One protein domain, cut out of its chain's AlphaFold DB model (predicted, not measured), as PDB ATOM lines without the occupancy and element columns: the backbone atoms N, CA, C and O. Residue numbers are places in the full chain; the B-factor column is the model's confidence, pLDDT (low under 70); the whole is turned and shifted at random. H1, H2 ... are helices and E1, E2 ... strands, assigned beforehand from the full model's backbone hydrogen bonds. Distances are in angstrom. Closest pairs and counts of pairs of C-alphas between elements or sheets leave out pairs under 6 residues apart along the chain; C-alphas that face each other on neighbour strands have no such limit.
ATOM      1  N   GLU A   5     158.412 189.465 179.700       90.75
ATOM      2  CA  GLU A   5     157.741 188.267 179.193       90.75
ATOM      3  C   GLU A   5     157.109 188.525 177.817       90.75
ATOM      4  O   GLU A   5     157.392 187.801 176.867       90.75
ATOM      5  N   GLU A   6     156.376 189.634 177.666       92.12
ATOM      6  CA  GLU A   6     155.790 190.042 176.382       92.12
ATOM      7  C   GLU A   6     156.858 190.281 175.304       92.12
ATOM      8  O   GLU A   6     156.676 189.935 174.133       92.12
ATOM      9  N   PHE A   7     157.992 190.870 175.688       92.44
ATOM     10  CA  PHE A   7     159.122 191.046 174.784       92.44
ATOM     11  C   PHE A   7     159.696 189.698 174.328       92.44
ATOM     12  O   PHE A   7     159.920 189.488 173.133       92.44
ATOM     13  N   ASN A   8     159.886 188.767 175.263       91.88
ATOM     14  CA  ASN A   8     160.458 187.457 174.977       91.88
ATOM     15  C   ASN A   8     159.554 186.582 174.102       91.88
ATOM     16  O   ASN A   8     160.059 185.852 173.253       91.88
ATOM     17  N   ASP A   9     158.234 186.689 174.252       86.62
ATOM     18  CA  ASP A   9     157.289 185.870 173.494       86.62
ATOM     19  C   ASP A   9     157.407 186.076 171.977       86.62
ATOM     20  O   ASP A   9     157.362 185.107 171.209       86.62
ATOM     21  N   CYS A  10     157.569 187.324 171.522       82.75
ATOM     22  CA  CYS A  10     157.538 187.659 170.093       82.75
ATOM     23  C   CYS A  10     158.809 188.288 169.531       82.75
ATOM     24  O   CYS A  10     159.082 188.107 168.346       82.75
ATOM     25  N   PHE A  11     159.576 189.029 170.325       90.06
ATOM     26  CA  PHE A  11     160.594 189.938 169.794       90.06
ATOM     27  C   PHE A  11     162.020 189.504 170.112       90.06
ATOM     28  O   PHE A  11     162.915 189.738 169.303       90.06
ATOM     29  N   TYR A  12     162.245 188.842 171.247       93.31
ATOM     30  CA  TYR A  12     163.573 188.335 171.574       93.31
ATOM     31  C   TYR A  12     164.054 187.307 170.541       93.31
ATOM     32  O   TYR A  12     163.288 186.434 170.127       93.31
ATOM     33  N   ALA A  13     165.322 187.435 170.138       92.56
ATOM     34  CA  ALA A  13     165.990 186.605 169.130       92.56
ATOM     35  C   ALA A  13     165.326 186.589 167.735       92.56
ATOM     36  O   ALA A  13     165.603 185.696 166.936       92.56
ATOM     37  N   ASN A  14     164.466 187.568 167.417       94.12
ATOM     38  CA  ASN A  14     163.797 187.654 166.119       94.12
ATOM     39  C   ASN A  14     164.091 188.976 165.399       94.12
ATOM     40  O   ASN A  14     164.085 190.047 166.008       94.12
ATOM     41  N   TYR A  15     164.243 188.920 164.075       93.62
ATOM     42  CA  TYR A  15     164.335 190.102 163.218       93.62
ATOM     43  C   TYR A  15     162.945 190.529 162.746       93.62
ATOM     44  O   TYR A  15     162.261 189.779 162.048       93.62
ATOM     45  N   ILE A  16     162.513 191.742 163.105       95.00
ATOM     46  CA  ILE A  16     161.291 192.346 162.554       95.00
ATOM     47  C   ILE A  16     161.582 192.794 161.121       95.00
ATOM     48  O   ILE A  16     162.543 193.516 160.877       95.00
ATOM     49  N   THR A  17     160.738 192.384 160.178       94.44
ATOM     50  CA  THR A  17     160.921 192.673 158.743       94.44
ATOM     51  C   THR A  17     159.778 193.437 158.103       94.44
ATOM     52  O   THR A  17     159.951 193.963 157.003       94.44
ATOM     53  N   ASP A  18     158.639 193.509 158.785       96.31
ATOM     54  CA  ASP A  18     157.508 194.331 158.387       96.31
ATOM     55  C   ASP A  18     156.665 194.709 159.610       96.31
ATOM     56  O   ASP A  18     156.659 193.991 160.620       96.31
ATOM     57  N   CYS A  19     155.952 195.831 159.525       95.69
ATOM     58  CA  CYS A  19     155.045 196.277 160.573       95.69
ATOM     59  C   CYS A  19     153.812 196.990 160.010       95.69
ATOM     60  O   CYS A  19     153.869 197.721 159.024       95.69
ATOM     61  N   ALA A  20     152.683 196.813 160.689       93.88
ATOM     62  CA  ALA A  20     151.447 197.500 160.356       93.88
ATOM     63  C   ALA A  20     150.738 197.993 161.614       93.88
ATOM     64  O   ALA A  20     150.619 197.288 162.619       93.88
ATOM     65  N   VAL A  21     150.211 199.211 161.532       92.44
ATOM     66  CA  VAL A  21     149.463 199.848 162.615       92.44
ATOM     67  C   VAL A  21     148.000 199.928 162.206       92.44
ATOM     68  O   VAL A  21     147.660 200.577 161.221       92.44
ATOM     69  N   ARG A  22     147.104 199.287 162.966       87.81
ATOM     70  CA  ARG A  22     145.657 199.423 162.730       87.81
ATOM     71  C   ARG A  22     145.099 200.666 163.410       87.81
ATOM     72  O   ARG A  22     144.225 201.330 162.856       87.81
ATOM     73  N   ASN A  23     145.530 200.901 164.646       89.12
ATOM     74  CA  ASN A  23     145.214 202.059 165.479       89.12
ATOM     75  C   ASN A  23     146.199 202.104 166.663       89.12
ATOM     76  O   ASN A  23     147.023 201.206 166.810       89.12
ATOM     77  N   LYS A  24     146.064 203.108 167.540       90.94
ATOM     78  CA  LYS A  24     146.941 203.312 168.708       90.94
ATOM     79  C   LYS A  24     147.066 202.113 169.665       90.94
ATOM     80  O   LYS A  24     147.992 202.094 170.466       90.94
ATOM     81  N   ASN A  25     146.147 201.148 169.598       90.81
ATOM     82  CA  ASN A  25     146.121 199.986 170.475       90.81
ATOM     83  C   ASN A  25     146.452 198.662 169.774       90.81
ATOM     84  O   ASN A  25     146.615 197.670 170.471       90.81
ATOM     85  N   VAL A  26     146.518 198.603 168.440       90.88
ATOM     86  CA  VAL A  26     146.617 197.326 167.712       90.88
ATOM     87  C   VAL A  26     147.683 197.394 166.626       90.88
ATOM     88  O   VAL A  26     147.551 198.153 165.659       90.88
ATOM     89  N   PHE A  27     148.692 196.538 166.768       92.44
ATOM     90  CA  PHE A  27     149.875 196.482 165.913       92.44
ATOM     91  C   PHE A  27     150.117 195.053 165.422       92.44
ATOM     92  O   PHE A  27     149.876 194.085 166.150       92.44
ATOM     93  N   ALA A  28     150.618 194.931 164.199       93.88
ATOM     94  CA  ALA A  28     151.114 193.692 163.619       93.88
ATOM     95  C   ALA A  28     152.593 193.843 163.272       93.88
ATOM     96  O   ALA A  28     153.023 194.899 162.815       93.88
ATOM     97  N   PHE A  29     153.337 192.761 163.442       95.25
ATOM     98  CA  PHE A  29     154.724 192.627 163.037       95.25
ATOM     99  C   PHE A  29     154.898 191.293 162.321       95.25
ATOM    100  O   PHE A  29     154.399 190.264 162.793       95.25
ATOM    101  N   ALA A  30     155.616 191.309 161.204       95.25
ATOM    102  CA  ALA A  30     156.203 190.112 160.630       95.25
ATOM    103  C   ALA A  30     157.637 190.002 161.149       95.25
ATOM    104  O   ALA A  30     158.444 190.919 160.977       95.25
ATOM    105  N   ALA A  31     157.945 188.893 161.808       94.62
ATOM    106  CA  ALA A  31     159.266 188.638 162.353       94.62
ATOM    107  C   ALA A  31     159.830 187.317 161.832       94.62
ATOM    108  O   ALA A  31     159.094 186.463 161.337       94.62
ATOM    109  N   ARG A  32     161.142 187.162 161.944       93.88
ATOM    110  CA  ARG A  32     161.903 186.000 161.493       93.88
ATOM    111  C   ARG A  32     162.769 185.496 162.627       93.88
ATOM    112  O   ARG A  32     163.309 186.328 163.350       93.88
ATOM    113  N   ASN A  33     162.929 184.184 162.750       94.62
ATOM    114  CA  ASN A  33     163.926 183.627 163.658       94.62
ATOM    115  C   ASN A  33     165.320 184.148 163.262       94.62
ATOM    116  O   ASN A  33     165.692 184.056 162.090       94.62
ATOM    117  N   GLY A  34     166.032 184.766 164.207       93.31
ATOM    118  CA  GLY A  34     167.317 185.413 163.950       93.31
ATOM    119  C   GLY A  34     168.433 184.423 163.636       93.31
ATOM    120  O   GLY A  34     169.106 184.589 162.627       93.31
ATOM    121  N   GLU A  35     168.549 183.363 164.434       93.81
ATOM    122  CA  GLU A  35     169.549 182.299 164.267       93.81
ATOM    123  C   GLU A  35     169.369 181.587 162.920       93.81
ATOM    124  O   GLU A  35     170.280 181.562 162.097       93.81
ATOM    125  N   GLU A  36     168.148 181.137 162.610       94.44
ATOM    126  CA  GLU A  36     167.863 180.495 161.319       94.44
ATOM    127  C   GLU A  36     168.101 181.458 160.139       94.44
ATOM    128  O   GLU A  36     168.472 181.023 159.051       94.44
ATOM    129  N   SER A  37     167.899 182.769 160.331       89.81
ATOM    130  CA  SER A  37     168.184 183.776 159.296       89.81
ATOM    131  C   SER A  37     169.678 184.005 159.071       89.81
ATOM    132  O   SER A  37     170.044 184.471 157.999       89.81
ATOM    133  N   GLU A  38     170.534 183.727 160.052       90.44
ATOM    134  CA  GLU A  38     171.990 183.816 159.895       90.44
ATOM    135  C   GLU A  38     172.550 182.591 159.165       90.44
ATOM    136  O   GLU A  38     173.505 182.707 158.400       90.44
ATOM    137  N   GLU A  39     171.921 181.429 159.351       92.00
ATOM    138  CA  GLU A  39     172.298 180.175 158.693       92.00
ATOM    139  C   GLU A  39     171.786 180.058 157.249       92.00
ATOM    140  O   GLU A  39     172.313 179.267 156.464       92.00
ATOM    141  N   ASN A  40     170.754 180.823 156.886       89.44
ATOM    142  CA  ASN A  40     170.121 180.764 155.571       89.44
ATOM    143  C   ASN A  40     170.314 182.076 154.805       89.44
ATOM    144  O   ASN A  40     169.992 183.157 155.292       89.44
ATOM    145  N   ASP A  41     170.773 181.975 153.558       80.56
ATOM    146  CA  ASP A  41     170.834 183.115 152.645       80.56
ATOM    147  C   ASP A  41     169.446 183.471 152.060       80.56
ATOM    148  O   ASP A  41     168.411 182.912 152.431       80.56
ATOM    149  N   LEU A  42     169.412 184.401 151.098       73.88
ATOM    150  CA  LEU A  42     168.170 184.825 150.433       73.88
ATOM    151  C   LEU A  42     167.430 183.682 149.716       73.88
ATOM    152  O   LEU A  42     166.220 183.774 149.513       73.88
ATOM    153  N   THR A  43     168.130 182.622 149.310       80.69
ATOM    154  CA  THR A  43     167.533 181.463 148.632       80.69
ATOM    155  C   THR A  43     166.963 180.450 149.626       80.69
ATOM    156  O   THR A  43     165.990 179.763 149.315       80.69
ATOM    157  N   GLY A  44     167.496 180.428 150.852       86.06
ATOM    158  CA  GLY A  44     167.030 179.614 151.976       86.06
ATOM    159  C   GLY A  44     165.834 180.191 152.736       86.06
ATOM    160  O   GLY A  44     165.438 179.635 153.758       86.06
ATOM    161  N   GLU A  45     165.223 181.279 152.256       88.56
ATOM    162  CA  GLU A  45     164.139 181.973 152.962       88.56
ATOM    163  C   GLU A  45     163.002 181.031 153.380       88.56
ATOM    164  O   GLU A  45     162.468 181.155 154.476       88.56
ATOM    165  N   TRP A  46     162.662 180.051 152.547       90.88
ATOM    166  CA  TRP A  46     161.617 179.060 152.815       90.88
ATOM    167  C   TRP A  46     161.866 178.195 154.058       90.88
ATOM    168  O   TRP A  46     160.910 177.713 154.670       90.88
ATOM    169  N   ASN A  47     163.131 178.020 154.443       92.56
ATOM    170  CA  ASN A  47     163.537 177.215 155.595       92.56
ATOM    171  C   ASN A  47     163.487 178.005 156.904       92.56
ATOM    172  O   ASN A  47     163.376 177.413 157.973       92.56
ATOM    173  N   VAL A  48     163.536 179.335 156.821       94.69
ATOM    174  CA  VAL A  48     163.523 180.206 157.997       94.69
ATOM    175  C   VAL A  48     162.105 180.303 158.550       94.69
ATOM    176  O   VAL A  48     161.167 180.697 157.861       94.69
ATOM    177  N   THR A  49     161.938 180.033 159.831       94.69
ATOM    178  CA  THR A  49     160.698 180.204 160.578       94.69
ATOM    179  C   THR A  49     160.340 181.684 160.669       94.69
ATOM    180  O   THR A  49     161.144 182.528 161.078       94.69
ATOM    181  N   LYS A  50     159.092 182.009 160.328       93.56
ATOM    182  CA  LYS A  50     158.521 183.345 160.502       93.56
ATOM    183  C   LYS A  50     157.479 183.365 161.606       93.56
ATOM    184  O   LYS A  50     156.853 182.360 161.941       93.56
ATOM    185  N   TYR A  51     157.256 184.555 162.144       93.12
ATOM    186  CA  TYR A  51     156.297 184.801 163.202       93.12
ATOM    187  C   TYR A  51     155.372 185.954 162.833       93.12
ATOM    188  O   TYR A  51     155.796 187.078 162.569       93.12
ATOM    189  N   ALA A  52     154.077 185.665 162.873       92.69
ATOM    190  CA  ALA A  52     153.020 186.655 162.830       92.69
ATOM    191  C   ALA A  52     152.752 187.151 164.258       92.69
ATOM    192  O   ALA A  52     151.996 186.525 165.011       92.69
ATOM    193  N   CYS A  53     153.401 188.256 164.621       93.00
ATOM    194  CA  CYS A  53     153.370 188.875 165.943       93.00
ATOM    195  C   CYS A  53     152.326 189.992 166.012       93.00
ATOM    196  O   CYS A  53     152.276 190.860 165.146       93.00
ATOM    197  N   ARG A  54     151.479 189.980 167.039       92.12
ATOM    198  CA  ARG A  54     150.366 190.919 167.232       92.12
ATOM    199  C   ARG A  54     150.462 191.515 168.624       92.12
ATOM    200  O   ARG A  54     150.641 190.763 169.578       92.12
ATOM    201  N   LEU A  55     150.310 192.829 168.725       92.31
ATOM    202  CA  LEU A  55     150.354 193.558 169.986       92.31
ATOM    203  C   LEU A  55     149.044 194.320 170.209       92.31
ATOM    204  O   LEU A  55     148.637 195.116 169.360       92.31
ATOM    205  N   TYR A  56     148.417 194.079 171.360       92.19
ATOM    206  CA  TYR A  56     147.148 194.664 171.790       92.19
ATOM    207  C   TYR A  56     147.347 195.484 173.073       92.19
ATOM    208  O   TYR A  56     147.345 194.943 174.174       92.19
ATOM    209  N   MET A  57     147.527 196.798 172.951       91.69
ATOM    210  CA  MET A  57     147.792 197.694 174.091       91.69
ATOM    211  C   MET A  57     146.561 197.957 174.965       91.69
ATOM    212  O   MET A  57     146.695 198.504 176.054       91.69
ATOM    213  N   ASP A  58     145.368 197.587 174.497       91.44
ATOM    214  CA  ASP A  58     144.125 197.632 175.272       91.44
ATOM    215  C   ASP A  58     143.932 196.404 176.176       91.44
ATOM    216  O   ASP A  58     142.942 196.331 176.902       91.44
ATOM    217  N   LYS A  59     144.861 195.440 176.138       90.75
ATOM    218  CA  LYS A  59     144.894 194.280 177.035       90.75
ATOM    219  C   LYS A  59     145.793 194.528 178.245       90.75
ATOM    220  O   LYS A  59     146.686 195.382 178.225       90.75
ATOM    221  N   GLU A  60     145.532 193.763 179.299       92.44
ATOM    222  CA  GLU A  60     146.341 193.739 180.516       92.44
ATOM    223  C   GLU A  60     147.764 193.245 180.229       92.44
ATOM    224  O   GLU A  60     147.998 192.522 179.255       92.44
ATOM    225  N   ASP A  61     148.707 193.647 181.083       92.81
ATOM    226  CA  ASP A  61     150.088 193.157 181.059       92.81
ATOM    227  C   ASP A  61     150.108 191.616 181.051       92.81
ATOM    228  O   ASP A  61     149.372 190.963 181.789       92.81
ATOM    229  N   GLY A  62     150.933 191.027 180.185       88.62
ATOM    230  CA  GLY A  62     151.036 189.574 180.002       88.62
ATOM    231  C   GLY A  62     149.994 188.983 179.046       88.62
ATOM    232  O   GLY A  62     150.105 187.825 178.656       88.62
ATOM    233  N   GLN A  63     149.003 189.765 178.602       89.19
ATOM    234  CA  GLN A  63     147.975 189.321 177.646       89.19
ATOM    235  C   GLN A  63     148.019 190.078 176.312       89.19
ATOM    236  O   GLN A  63     147.155 189.889 175.449       89.19
ATOM    237  N   ARG A  64     149.008 190.957 176.122       91.50
ATOM    238  CA  ARG A  64     149.067 191.846 174.955       91.50
ATOM    239  C   ARG A  64     149.599 191.181 173.696       91.50
ATOM    240  O   ARG A  64     149.377 191.715 172.611       91.50
ATOM    241  N   ILE A  65     150.294 190.050 173.810       92.19
ATOM    242  CA  ILE A  65     150.991 189.417 172.689       92.19
ATOM    243  C   ILE A  65     150.197 188.243 172.125       92.19
ATOM    244  O   ILE A  65     149.830 187.300 172.819       92.19
ATOM    245  N   GLY A  66     149.978 188.274 170.812       89.69
ATOM    246  CA  GLY A  66     149.543 187.119 170.040       89.69
ATOM    247  C   GLY A  66     150.606 186.730 169.023       89.69
ATOM    248  O   GLY A  66     150.921 187.521 168.143       89.69
ATOM    249  N   LYS A  67     151.093 185.491 169.075       90.25
ATOM    250  CA  LYS A  67     152.068 184.949 168.117       90.25
ATOM    251  C   LYS A  67     151.469 183.788 167.335       90.25
ATOM    252  O   LYS A  67     150.712 182.993 167.888       90.25
ATOM    253  N   ALA A  68     151.756 183.716 166.042       89.44
ATOM    254  CA  ALA A  68     151.563 182.509 165.244       89.44
ATOM    255  C   ALA A  68     152.865 182.195 164.508       89.44
ATOM    256  O   ALA A  68     153.529 183.112 164.027       89.44
ATOM    257  N   THR A  69     153.223 180.918 164.461       91.75
ATOM    258  CA  THR A  69     154.419 180.423 163.774       91.75
ATOM    259  C   THR A  69     154.050 180.038 162.351       91.75
ATOM    260  O   THR A  69     153.015 179.414 162.141       91.75
ATOM    261  N   ILE A  70     154.875 180.431 161.387       90.56
ATOM    262  CA  ILE A  70     154.680 180.185 159.958       90.56
ATOM    263  C   ILE A  70     155.976 179.583 159.415       90.56
ATOM    264  O   ILE A  70     157.056 180.138 159.623       90.56
ATOM    265  N   LYS A  71     155.869 178.440 158.739       91.00
ATOM    266  CA  LYS A  71     156.992 177.698 158.156       91.00
ATOM    267  C   LYS A  71     156.732 177.408 156.687       91.00
ATOM    268  O   LYS A  71     155.578 177.388 156.264       91.00
ATOM    269  N   GLY A  72     157.802 177.170 155.928       89.38
ATOM    270  CA  GLY A  72     157.693 176.807 154.516       89.38
ATOM    271  C   GLY A  72     157.060 177.909 153.676       89.38
ATOM    272  O   GLY A  72     156.408 177.612 152.685       89.38
ATOM    273  N   TRP A  73     157.179 179.163 154.110       90.19
ATOM    274  CA  TRP A  73     156.782 180.347 153.356       90.19
ATOM    275  C   TRP A  73     158.050 181.146 153.089       90.19
ATOM    276  O   TRP A  73     158.973 181.117 153.905       90.19
ATOM    277  N   ASN A  74     158.087 181.888 151.987       90.00
ATOM    278  CA  ASN A  74     159.107 182.909 151.767       90.00
ATOM    279  C   ASN A  74     158.809 184.131 152.666       90.00
ATOM    280  O   ASN A  74     158.217 184.010 153.743       90.00
ATOM    281  N   ARG A  75     159.198 185.336 152.250       90.81
ATOM    282  CA  ARG A  75     159.009 186.567 153.010       90.81
ATOM    283  C   ARG A  75     157.551 186.759 153.430       90.81
ATOM    284  O   ARG A  75     156.624 186.590 152.641       90.81
ATOM    285  N   LEU A  76     157.384 187.142 154.692       93.25
ATOM    286  CA  LEU A  76     156.096 187.427 155.303       93.25
ATOM    287  C   LEU A  76     155.907 188.940 155.409       93.25
ATOM    288  O   LEU A  76     156.760 189.637 155.951       93.25
ATOM    289  N   TYR A  77     154.766 189.418 154.936       94.88
ATOM    290  CA  TYR A  77     154.315 190.798 155.065       94.88
ATOM    291  C   TYR A  77     153.111 190.859 155.998       94.88
ATOM    292  O   TYR A  77     152.417 189.857 156.197       94.88
ATOM    293  N   CYS A  78     152.832 192.029 156.559       94.19
ATOM    294  CA  CYS A  78     151.656 192.257 157.381       94.19
ATOM    295  C   CYS A  78     150.962 193.570 157.020       94.19
ATOM    296  O   CYS A  78     151.581 194.565 156.665       94.19
ATOM    297  N   THR A  79     149.637 193.580 157.119       92.62
ATOM    298  CA  THR A  79     148.835 194.781 156.911       92.62
ATOM    299  C   THR A  79     147.595 194.783 157.798       92.62
ATOM    300  O   THR A  79     147.155 193.764 158.342       92.62
ATOM    301  N   ALA A  80     147.026 195.966 157.967       88.31
ATOM    302  CA  ALA A  80     145.800 196.184 158.704       88.31
ATOM    303  C   ALA A  80     144.596 196.042 157.760       88.31
ATOM    304  O   ALA A  80     144.542 196.680 156.711       88.31
ATOM    305  N   SER A  81     143.584 195.253 158.140       81.69
ATOM    306  CA  SER A  81     142.349 195.209 157.352       81.69
ATOM    307  C   SER A  81     141.610 196.548 157.436       81.69
ATOM    308  O   SER A  81     141.339 197.048 158.535       81.69
ATOM    309  N   ILE A  82     141.229 197.089 156.275       75.38
ATOM    310  CA  ILE A  82     140.375 198.283 156.172       75.38
ATOM    311  C   ILE A  82     138.958 198.027 156.701       75.38
ATOM    312  O   ILE A  82     138.267 198.956 157.112       75.38
ATOM    313  N   LEU A  83     138.538 196.759 156.745       70.00
ATOM    314  CA  LEU A  83     137.219 196.369 157.219       70.00
ATOM    315  C   LEU A  83     137.096 196.576 158.745       70.00
ATOM    316  O   LEU A  83     138.089 196.505 159.484       70.00
ATOM    317  N   PRO A  84     135.874 196.805 159.262       63.34
ATOM    318  CA  PRO A  84     135.627 197.095 160.679       63.34
ATOM    319  C   PRO A  84     135.886 195.910 161.632       63.34
ATOM    320  O   PRO A  84     135.685 196.027 162.837       63.34
ATOM    321  N   SER A  85     136.383 194.772 161.144       66.44
ATOM    322  CA  SER A  85     136.514 193.532 161.916       66.44
ATOM    323  C   SER A  85     137.718 193.472 162.873       66.44
ATOM    324  O   SER A  85     137.972 192.409 163.432       66.44
ATOM    325  N   LYS A  86     138.493 194.559 163.040       63.06
ATOM    326  CA  LYS A  86     139.758 194.600 163.820       63.06
ATOM    327  C   LYS A  86     140.766 193.489 163.448       63.06
ATOM    328  O   LYS A  86     141.596 193.105 164.267       63.06
ATOM    329  N   LYS A  87     140.683 192.950 162.228       75.00
ATOM    330  CA  LYS A  87     141.531 191.837 161.782       75.00
ATOM    331  C   LYS A  87     142.863 192.358 161.252       75.00
ATOM    332  O   LYS A  87     142.917 193.410 160.610       75.00
ATOM    333  N   LEU A  88     143.910 191.586 161.507       86.38
ATOM    334  CA  LEU A  88     145.235 191.776 160.932       86.38
ATOM    335  C   LEU A  88     145.435 190.722 159.844       86.38
ATOM    336  O   LEU A  88     144.904 189.612 159.940       86.38
ATOM    337  N   VAL A  89     146.160 191.089 158.798       89.56
ATOM    338  CA  VAL A  89     146.388 190.242 157.629       89.56
ATOM    339  C   VAL A  89     147.884 190.031 157.478       89.56
ATOM    340  O   VAL A  89     148.652 190.979 157.599       89.56
ATOM    341  N   TYR A  90     148.279 188.794 157.209       92.31
ATOM    342  CA  TYR A  90     149.637 188.410 156.858       92.31
ATOM    343  C   TYR A  90     149.638 187.821 155.454       92.31
ATOM    344  O   TYR A  90     148.681 187.151 155.068       92.31
ATOM    345  N   ILE A  91     150.674 188.112 154.678       92.62
ATOM    346  CA  ILE A  91     150.727 187.786 153.251       92.62
ATOM    347  C   ILE A  91     152.106 187.206 152.949       92.62
ATOM    348  O   ILE A  91     153.110 187.797 153.344       92.62
ATOM    349  N   SER A  92     152.168 186.051 152.291       91.75
ATOM    350  CA  SER A  92     153.428 185.498 151.782       91.75
ATOM    351  C   SER A  92     153.869 186.231 150.511       91.75
ATOM    352  O   SER A  92     153.046 186.840 149.825       91.75
ATOM    353  N   ALA A  93     155.150 186.155 150.146       89.38
ATOM    354  CA  ALA A  93     155.645 186.716 148.884       89.38
ATOM    355  C   ALA A  93     154.965 186.111 147.641       89.38
ATOM    356  O   ALA A  93     154.863 186.767 146.608       89.38
ATOM    357  N   GLU A  94     154.445 184.892 147.758       88.69
ATOM    358  CA  GLU A  94     153.688 184.177 146.726       88.69
ATOM    359  C   GLU A  94     152.214 184.602 146.666       88.69
ATOM    360  O   GLU A  94     151.461 184.109 145.830       88.69
ATOM    361  N   GLY A  95     151.778 185.497 147.556       86.19
ATOM    362  CA  GLY A  95     150.401 185.976 147.617       86.19
ATOM    363  C   GLY A  95     149.459 185.089 148.431       86.19
ATOM    364  O   GLY A  95     148.243 185.265 148.341       86.19
ATOM    365  N   VAL A  96     149.972 184.163 149.251       86.69
ATOM    366  CA  VAL A  96     149.127 183.403 150.185       86.69
ATOM    367  C   VAL A  96     148.702 184.320 151.328       86.69
ATOM    368  O   VAL A  96     149.537 184.895 152.024       86.69
ATOM    369  N   VAL A  97     147.391 184.465 151.528       85.12
ATOM    370  CA  VAL A  97     146.820 185.390 152.515       85.12
ATOM    371  C   VAL A  97     146.351 184.638 153.756       85.12
ATOM    372  O   VAL A  97     145.539 183.719 153.680       85.12
ATOM    373  N   TYR A  98     146.806 185.092 154.920       80.56
ATOM    374  CA  TYR A  98     146.442 184.563 156.226       80.56
ATOM    375  C   TYR A  98     145.835 185.660 157.107       80.56
ATOM    376  O   TYR A  98     146.476 186.657 157.436       80.56
ATOM    377  N   ILE A  99     144.570 185.491 157.497       75.88
ATOM    378  CA  ILE A  99     143.839 186.477 158.299       75.88
ATOM    379  C   ILE A  99     143.798 186.014 159.751       75.88
ATOM    380  O   ILE A  99     143.257 184.950 160.050       75.88
ATOM    381  N   VAL A 100     144.280 186.854 160.667       69.06
ATOM    382  CA  VAL A 100     144.252 186.557 162.101       69.06
ATOM    383  C   VAL A 100     143.287 187.485 162.823       69.06
ATOM    384  O   VAL A 100     143.390 188.713 162.756       69.06
ATOM    385  N   GLY A 101     142.318 186.879 163.509       58.28
ATOM    386  CA  GLY A 101     141.403 187.570 164.413       58.28
ATOM    387  C   GLY A 101     141.894 187.570 165.867       58.28
ATOM    388  O   GLY A 101     142.860 186.881 166.203       58.28
TER     389      GLY A 101
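What this domain is: This is residues 5 to 101 of the 109 residues of an uncharacterized protein of Escherichia coli (UniProt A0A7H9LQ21). Two antiparallel sheets lie partly face to face as a sandwich: a twisted sheet of four strands, E1 to E4, and a smaller one, E5 to E7, closest along E1 and E5 and open between E4 and E7. The larger sheet curls round the short helix H1 on the face away from the smaller sheet, and H2 lies out at one end. The 97 printed residues hold two named helices and seven named strands, in the order H1 E1 E2 H2 E3 E4 E5 E6 E7; the sheet orders are E1 E2 E3 E4 and E5 E6 E7, and the class is mixed. The whole is compact, with a radius of gyration of the C-alphas of 13.3 A, and flat in outline, spanning 38 by 30 by 16 A.

How they stand to each other: Look first at H1, residues 5 to 10, which is on the sheet made by E1, residues 14 to 23, E2, residues 26 to 33, E3, residues 50 to 56, and E4, residues 65 to 70. The closest C-alphas of H1 and E4 are those of Glu 6 and Ile 65, 6.1 A apart. The hairpin E1 and E2 has N 20 and O 28 within hydrogen-bond range at 2.9 A. H2, residues 34 to 39, only grazes this sheet with its residues 34 to 37. E2 and E3 are antiparallel, with N 29 and O 53 at 2.8 A; in the hairpin E3 and E4, N 52 and O 68 are at 2.9 A. The chain then changes sheets to a meander, each strand the antiparallel neighbour of the one before: E5, residues 76 to 80, E6, residues 88 to 92, and E7, residues 97 to 100. Here N 79 and O 89 are at 2.8 A, and N 90 and O 98 at 2.8 A. The two sheets form a sandwich, two sheets face to face, with their strands at 20 degrees. The closest C-alphas of E1 and E5 are those of Ala 20 and Thr 79, 5.1 A apart; E4 and E7 are apart. Every O i to N i+4 pair is within hydrogen-bond range in H2, and 1 of 2 in H1.

Where its parts are: Find C-alpha 5 at (157.741, 188.267, 179.193), where H1 begins. E1 starts at C-alpha 14, (163.797, 187.654, 166.119), bends by 71 degrees at residue 17, and is 23.5 A long; E2 is 22.4 A, E3 19.6 A and E4 16.2 A. E7 ends at C-alpha 100, (144.252, 186.557, 162.101).

The domain as a whole: The C-alphas of Glu 39 and Pro 84 are the two farthest apart, 40.4 A. The printed part has no cut and no long link. Its mean pLDDT is 88.7; look for values under 70 at residues 84 to 86 and 100 to 101.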